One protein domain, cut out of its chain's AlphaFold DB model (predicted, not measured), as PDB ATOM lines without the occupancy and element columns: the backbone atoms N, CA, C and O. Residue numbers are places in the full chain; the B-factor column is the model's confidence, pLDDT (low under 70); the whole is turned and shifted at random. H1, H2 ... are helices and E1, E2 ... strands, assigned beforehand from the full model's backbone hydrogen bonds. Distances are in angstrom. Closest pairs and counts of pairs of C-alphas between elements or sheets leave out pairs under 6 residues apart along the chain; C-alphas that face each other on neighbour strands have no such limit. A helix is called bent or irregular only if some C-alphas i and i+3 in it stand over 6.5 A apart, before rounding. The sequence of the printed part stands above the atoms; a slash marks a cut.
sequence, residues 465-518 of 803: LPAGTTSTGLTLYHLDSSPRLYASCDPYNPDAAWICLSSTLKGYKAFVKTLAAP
ATOM      1  N   LEU A 465     111.815 197.205 168.572       87.81
ATOM      2  CA  LEU A 465     111.094 196.825 169.778       87.81
ATOM      3  C   LEU A 465     110.479 195.426 169.629       87.81
ATOM      4  O   LEU A 465     109.933 195.099 168.572       87.81
ATOM      5  N   PRO A 466     110.536 194.586 170.677       92.56
ATOM      6  CA  PRO A 466     109.840 193.312 170.667       92.56
ATOM      7  C   PRO A 466     108.326 193.554 170.702       92.56
ATOM      8  O   PRO A 466     107.806 194.164 171.632       92.56
ATOM      9  N   ALA A 467     107.616 193.021 169.709       91.06
ATOM     10  CA  ALA A 467     106.155 192.987 169.662       91.06
ATOM     11  C   ALA A 467     105.558 192.081 170.760       91.06
ATOM     12  O   ALA A 467     104.381 192.190 171.095       91.06
ATOM     13  N   GLY A 468     106.368 191.173 171.312       91.75
ATOM     14  CA  GLY A 468     106.025 190.310 172.437       91.75
ATOM     15  C   GLY A 468     106.960 189.106 172.530       91.75
ATOM     16  O   GLY A 468     107.966 189.023 171.825       91.75
ATOM     17  N   THR A 469     106.610 188.141 173.373       92.44
ATOM     18  CA  THR A 469     107.253 186.822 173.441       92.44
ATOM     19  C   THR A 469     106.190 185.730 173.381       92.44
ATOM     20  O   THR A 469     105.113 185.857 173.960       92.44
ATOM     21  N   THR A 470     106.470 184.642 172.666       89.00
ATOM     22  CA  THR A 470     105.598 183.461 172.665       89.00
ATOM     23  C   THR A 470     105.726 182.684 173.978       89.00
ATOM     24  O   THR A 470     106.739 182.770 174.674       89.00
ATOM     25  N   SER A 471     104.761 181.807 174.272       83.12
ATOM     26  CA  SER A 471     104.879 180.817 175.360       83.12
ATOM     27  C   SER A 471     106.050 179.835 175.173       83.12
ATOM     28  O   SER A 471     106.507 179.228 176.137       83.12
ATOM     29  N   THR A 472     106.582 179.708 173.951       84.50
ATOM     30  CA  THR A 472     107.814 178.960 173.642       84.50
ATOM     31  C   THR A 472     109.102 179.764 173.863       84.50
ATOM     32  O   THR A 472     110.187 179.229 173.640       84.50
ATOM     33  N   GLY A 473     109.014 181.024 174.303       87.06
ATOM     34  CA  GLY A 473     110.164 181.892 174.568       87.06
ATOM     35  C   GLY A 473     110.813 182.502 173.322       87.06
ATOM     36  O   GLY A 473     111.929 183.005 173.414       87.06
ATOM     37  N   LEU A 474     110.144 182.464 172.163       90.88
ATOM     38  CA  LEU A 474     110.599 183.159 170.958       90.88
ATOM     39  C   LEU A 474     110.154 184.619 171.025       90.88
ATOM     40  O   LEU A 474     108.964 184.899 171.190       90.88
ATOM     41  N   THR A 475     111.094 185.549 170.874       93.62
ATOM     42  CA  THR A 475     110.768 186.974 170.818       93.62
ATOM     43  C   THR A 475     110.234 187.327 169.437       93.62
ATOM     44  O   THR A 475     110.816 186.959 168.413       93.62
ATOM     45  N   LEU A 476     109.101 188.021 169.426       95.25
ATOM     46  CA  LEU A 476     108.397 188.481 168.240       95.25
ATOM     47  C   LEU A 476     108.776 189.928 167.938       95.25
ATOM     48  O   LEU A 476     108.919 190.735 168.855       95.25
ATOM     49  N   TYR A 477     108.865 190.268 166.658       94.62
ATOM     50  CA  TYR A 477     109.218 191.594 166.169       94.62
ATOM     51  C   TYR A 477     108.318 191.987 164.999       94.62
ATOM     52  O   TYR A 477     108.095 191.191 164.082       94.62
ATOM     53  N   HIS A 478     107.859 193.236 165.021       91.44
ATOM     54  CA  HIS A 478     107.464 193.955 163.816       91.44
ATOM     55  C   HIS A 478     108.698 194.704 163.316       91.44
ATOM     56  O   HIS A 478     109.351 195.400 164.092       91.44
ATOM     57  N   LEU A 479     109.053 194.509 162.047       86.19
ATOM     58  CA  LEU A 479     110.162 195.231 161.418       86.19
ATOM     59  C   LEU A 479     109.685 196.520 160.750       86.19
ATOM     60  O   LEU A 479     110.426 197.497 160.705       86.19
ATOM     61  N   ASP A 480     108.460 196.509 160.238       84.69
ATOM     62  CA  ASP A 480     107.824 197.562 159.462       84.69
ATOM     63  C   ASP A 480     106.361 197.772 159.906       84.69
ATOM     64  O   ASP A 480     105.880 197.154 160.857       84.69
ATOM     65  N   SER A 481     105.641 198.654 159.210       78.88
ATOM     66  CA  SER A 481     104.213 198.927 159.429       78.88
ATOM     67  C   SER A 481     103.269 197.871 158.828       78.88
ATOM     68  O   SER A 481     102.049 198.032 158.867       78.88
ATOM     69  N   SER A 482     103.802 196.788 158.257       82.25
ATOM     70  CA  SER A 482     103.010 195.723 157.643       82.25
ATOM     71  C   SER A 482     102.508 194.710 158.693       82.25
ATOM     72  O   SER A 482     103.009 194.656 159.820       82.25
ATOM     73  N   PRO A 483     101.546 193.825 158.358       80.31
ATOM     74  CA  PRO A 483     101.097 192.760 159.260       80.31
ATOM     75  C   PRO A 483     102.113 191.602 159.382       80.31
ATOM     76  O   PRO A 483     101.728 190.447 159.596       80.31
ATOM     77  N   ARG A 484     103.412 191.866 159.211       85.81
ATOM     78  CA  ARG A 484     104.462 190.850 159.272       85.81
ATOM     79  C   ARG A 484     105.023 190.715 160.676       85.81
ATOM     80  O   ARG A 484     105.597 191.649 161.228       85.81
ATOM     81  N   LEU A 485     104.860 189.520 161.240       93.06
ATOM     82  CA  LEU A 485     105.541 189.095 162.455       93.06
ATOM     83  C   LEU A 485     106.741 188.238 162.089       93.06
ATOM     84  O   LEU A 485     106.610 187.243 161.372       93.06
ATOM     85  N   TYR A 486     107.883 188.581 162.670       95.19
ATOM     86  CA  TYR A 486     109.089 187.775 162.614       95.19
ATOM     87  C   TYR A 486     109.465 187.301 164.020       95.19
ATOM     88  O   TYR A 486     109.323 188.051 164.983       95.19
ATOM     89  N   ALA A 487     109.978 186.081 164.143       95.06
ATOM     90  CA  ALA A 487     110.656 185.615 165.348       95.06
ATOM     91  C   ALA A 487     112.177 185.650 165.170       95.06
ATOM     92  O   ALA A 487     112.694 185.254 164.124       95.06
ATOM     93  N   SER A 488     112.882 186.072 166.219       92.06
ATOM     94  CA  SER A 488     114.337 185.935 166.361       92.06
ATOM     95  C   SER A 488     114.708 185.799 167.844       92.06
ATOM     96  O   SER A 488     113.991 186.279 168.722       92.06
ATOM     97  N   CYS A 489     115.828 185.136 168.137       85.88
ATOM     98  CA  CYS A 489     116.342 185.008 169.505       85.88
ATOM     99  C   CYS A 489     117.166 186.233 169.949       85.88
ATOM    100  O   CYS A 489     117.185 186.557 171.133       85.88
ATOM    101  N   ASP A 490     117.840 186.908 169.012       83.81
ATOM    102  CA  ASP A 490     118.483 188.214 169.208       83.81
ATOM    103  C   ASP A 490     118.530 188.928 167.844       83.81
ATOM    104  O   ASP A 490     119.298 188.511 166.974       83.81
ATOM    105  N   PRO A 491     117.735 189.988 167.617       81.19
ATOM    106  CA  PRO A 491     117.653 190.661 166.323       81.19
ATOM    107  C   PRO A 491     118.937 191.428 165.966       81.19
ATOM    108  O   PRO A 491     119.106 191.833 164.819       81.19
ATOM    109  N   TYR A 492     119.850 191.615 166.928       79.50
ATOM    110  CA  TYR A 492     121.130 192.305 166.748       79.50
ATOM    111  C   TYR A 492     122.306 191.346 166.500       79.50
ATOM    112  O   TYR A 492     123.432 191.799 166.291       79.50
ATOM    113  N   ASN A 493     122.070 190.030 166.536       79.88
ATOM    114  CA  ASN A 493     123.065 189.019 166.199       79.88
ATOM    115  C   ASN A 493     122.941 188.649 164.704       79.88
ATOM    116  O   ASN A 493     121.891 188.137 164.316       79.88
ATOM    117  N   PRO A 494     123.977 188.845 163.861       71.94
ATOM    118  CA  PRO A 494     123.910 188.491 162.440       71.94
ATOM    119  C   PRO A 494     123.698 186.988 162.196       71.94
ATOM    120  O   PRO A 494     123.114 186.621 161.181       71.94
ATOM    121  N   ASP A 495     124.104 186.128 163.136       78.44
ATOM    122  CA  ASP A 495     123.927 184.672 163.041       78.44
ATOM    123  C   ASP A 495     122.526 184.200 163.489       78.44
ATOM    124  O   ASP A 495     122.212 183.007 163.416       78.44
ATOM    125  N   ALA A 496     121.673 185.094 164.006       82.69
ATOM    126  CA  ALA A 496     120.338 184.729 164.471       82.69
ATOM    127  C   ALA A 496     119.355 184.599 163.300       82.69
ATOM    128  O   ALA A 496     119.042 185.564 162.603       82.69
ATOM    129  N   ALA A 497     118.821 183.391 163.114       83.62
ATOM    130  CA  ALA A 497     117.821 183.119 162.092       83.62
ATOM    131  C   ALA A 497     116.522 183.900 162.350       83.62
ATOM    132  O   ALA A 497     115.853 183.702 163.366       83.62
ATOM    133  N   TRP A 498     116.145 184.738 161.386       89.69
ATOM    134  CA  TRP A 498     114.855 185.418 161.340       89.69
ATOM    135  C   TRP A 498     113.808 184.513 160.685       89.69
ATOM    136  O   TRP A 498     113.957 184.113 159.530       89.69
ATOM    137  N   ILE A 499     112.737 184.196 161.412       91.06
ATOM    138  CA  ILE A 499     111.646 183.333 160.938       91.06
ATOM    139  C   ILE A 499     110.407 184.197 160.710       91.06
ATOM    140  O   ILE A 499     109.839 184.719 161.665       91.06
ATOM    141  N   CYS A 500     109.965 184.334 159.459       92.44
ATOM    142  CA  CYS A 500     108.691 184.979 159.139       92.44
ATOM    143  C   CYS A 500     107.526 184.072 159.576       92.44
ATOM    144  O   CYS A 500     107.413 182.938 159.111       92.44
ATOM    145  N   LEU A 501     106.686 184.562 160.492       91.88
ATOM    146  CA  LEU A 501     105.547 183.842 161.078       91.88
ATOM    147  C   LEU A 501     104.217 184.244 160.433       91.88
ATOM    148  O   LEU A 501     103.333 183.407 160.261       91.88
ATOM    149  N   SER A 502     104.089 185.508 160.029       92.69
ATOM    150  CA  SER A 502     103.024 185.965 159.140       92.69
ATOM    151  C   SER A 502     103.611 186.788 158.006       92.69
ATOM    152  O   SER A 502     104.315 187.760 158.243       92.69
ATOM    153  N   SER A 503     103.280 186.430 156.767       84.62
ATOM    154  CA  SER A 503     103.467 187.315 155.615       84.62
ATOM    155  C   SER A 503     102.228 188.189 155.391       84.62
ATOM    156  O   SER A 503     102.352 189.384 155.172       84.62
ATOM    157  N   THR A 504     101.023 187.613 155.468       87.88
ATOM    158  CA  THR A 504      99.752 188.284 155.134       87.88
ATOM    159  C   THR A 504      98.931 188.680 156.364       87.88
ATOM    160  O   THR A 504      99.048 188.068 157.423       87.88
ATOM    161  N   LEU A 505      97.991 189.624 156.203       83.19
ATOM    162  CA  LEU A 505      97.031 189.997 157.255       83.19
ATOM    163  C   LEU A 505      96.154 188.814 157.721       83.19
ATOM    164  O   LEU A 505      95.855 188.714 158.910       83.19
ATOM    165  N   LYS A 506      95.761 187.899 156.816       88.88
ATOM    166  CA  LYS A 506      95.026 186.668 157.183       88.88
ATOM    167  C   LYS A 506      95.918 185.745 158.024       88.88
ATOM    168  O   LYS A 506      95.462 185.251 159.052       88.88
ATOM    169  N   GLY A 507      97.196 185.604 157.656       85.19
ATOM    170  CA  GLY A 507      98.207 184.888 158.443       85.19
ATOM    171  C   GLY A 507      98.448 185.508 159.822       85.19
ATOM    172  O   GLY A 507      98.436 184.791 160.814       85.19
ATOM    173  N   TYR A 508      98.570 186.835 159.913       90.62
ATOM    174  CA  TYR A 508      98.726 187.565 161.178       90.62
ATOM    175  C   TYR A 508      97.528 187.354 162.106       90.62
ATOM    176  O   TYR A 508      97.688 186.914 163.243       90.62
ATOM    177  N   LYS A 509      96.306 187.585 161.604       90.62
ATOM    178  CA  LYS A 509      95.069 187.377 162.374       90.62
ATOM    179  C   LYS A 509      94.899 185.912 162.803       90.62
ATOM    180  O   LYS A 509      94.388 185.666 163.891       90.62
ATOM    181  N   ALA A 510      95.339 184.945 161.993       89.62
ATOM    182  CA  ALA A 510      95.369 183.534 162.378       89.62
ATOM    183  C   ALA A 510      96.427 183.250 163.461       89.62
ATOM    184  O   ALA A 510      96.114 182.610 164.463       89.62
ATOM    185  N   PHE A 511      97.646 183.776 163.317       89.00
ATOM    186  CA  PHE A 511      98.732 183.579 164.277       89.00
ATOM    187  C   PHE A 511      98.404 184.189 165.648       89.00
ATOM    188  O   PHE A 511      98.503 183.502 166.664       89.00
ATOM    189  N   VAL A 512      97.889 185.423 165.690       88.25
ATOM    190  CA  VAL A 512      97.412 186.063 166.929       88.25
ATOM    191  C   VAL A 512      96.280 185.252 167.577       88.25
ATOM    192  O   VAL A 512      96.294 185.058 168.791       88.25
ATOM    193  N   LYS A 513      95.356 184.671 166.794       88.94
ATOM    194  CA  LYS A 513      94.355 183.721 167.319       88.94
ATOM    195  C   LYS A 513      94.992 182.449 167.903       88.94
ATOM    196  O   LYS A 513      94.512 181.970 168.925       88.94
ATOM    197  N   THR A 514      96.073 181.920 167.320       85.75
ATOM    198  CA  THR A 514      96.798 180.768 167.900       85.75
ATOM    199  C   THR A 514      97.607 181.109 169.154       85.75
ATOM    200  O   THR A 514      97.785 180.229 169.989       85.75
ATOM    201  N   LEU A 515      98.044 182.364 169.330       81.44
ATOM    202  CA  LEU A 515      98.646 182.837 170.584       81.44
ATOM    203  C   LEU A 515      97.592 183.031 171.687       81.44
ATOM    204  O   LEU A 515      97.834 182.681 172.837       81.44
ATOM    205  N   ALA A 516      96.418 183.565 171.334       75.81
ATOM    206  CA  ALA A 516      95.321 183.810 172.272       75.81
ATOM    207  C   ALA A 516      94.577 182.530 172.703       75.81
ATOM    208  O   ALA A 516      93.928 182.513 173.748       75.81
ATOM    209  N   ALA A 517      94.641 181.455 171.914       74.31
ATOM    210  CA  ALA A 517      94.038 180.172 172.252       74.31
ATOM    211  C   ALA A 517      94.966 179.362 173.186       74.31
ATOM    212  O   ALA A 517      95.957 178.813 172.701       74.31
ATOM    213  N   PRO A 518      94.652 179.193 174.491       67.50
ATOM    214  CA  PRO A 518      95.502 178.413 175.389       67.50
ATOM    215  C   PRO A 518      95.642 176.984 174.857       67.50
ATOM    216  O   PRO A 518      94.643 176.331 174.518       67.50
TER     217      PRO A 518
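AT A GLANCE: This is residues 465 to 518 of the 803 residues of an uncharacterized protein of Rhodotorula diobovata (UniProt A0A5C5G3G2). A small twisted sheet of four short strands, each folded back beside the one before, has a single helix, H1, packed at one side, where E4 ends and E3 begins. At the other end of the longest dimension, the link from E3 to E4 loops out through Pro 494. The printed part has 54 residues, with the named elements in the order E1, E2, E3, E4, H1; the sheet has the order E1 - E2 - E3 - E4, all antiparallel. The class is mixed, helices and strands. The whole is compact, with a radius of gyration of the C-alphas of 11.0 A, and spans 30 by 24 by 17 A.

HOW THE PARTS SIT: E1, residues 466 to 469, is an edge strand and forms a hairpin with E2, residues 475 to 477. They are antiparallel at 151 degrees, with N 467 and O 476 2.8 A apart, within hydrogen-bond range. E2 forms a hairpin with E3, residues 485 to 488, antiparallel at 136 degrees; N 477 and O 486 are within hydrogen-bond range at 2.8 A. E3 forms a hairpin with E4, residues 499 to 502, the other edge strand, antiparallel at 160 degrees. Here N 487 and O 499 are within hydrogen-bond range at 2.8 A, and N 499 and O 487 at 2.9 A. E1 to E4 make a meander, each strand the antiparallel neighbour of the one before. The sheet is only just strongly twisted, its C-alphas lying up to 4.4 A off their best plane. E1 and E4 are apart. H1, residues 505 to 516, is on the sheet. Its closest C-alphas to E4 are those of Tyr 508 and Ser 502, 5.0 A apart; to E3, those of Tyr 508 and Leu 485, 7.1 A apart. In H1 every O i to N i+4 pair is within hydrogen-bond range.

IN THESE COORDINATES: E1 begins at C-alpha 466, at (109.840, 193.312, 170.667), and measures 7.5 A from first to last C-alpha. E2 measures 6.7 A, E3 10.1 A and E4 9.2 A. E4 ends at C-alpha 502, at (103.024, 185.965, 159.140). H1 measures 16.3 A, is not bent, and ends at C-alpha 516, at (95.321, 183.810, 172.272).

THE WHOLE: The two C-alphas farthest apart are those of Pro 494 and Pro 518, at 32.8 A. The printed part has no cut. The links E1 to E2 and E4 to H1 are tight; E2 to E3, with 7 residues, and E3 to E4, with 10, are short. The mean pLDDT of the printed part is 86.6, and one residue, Pro 518, is under 70.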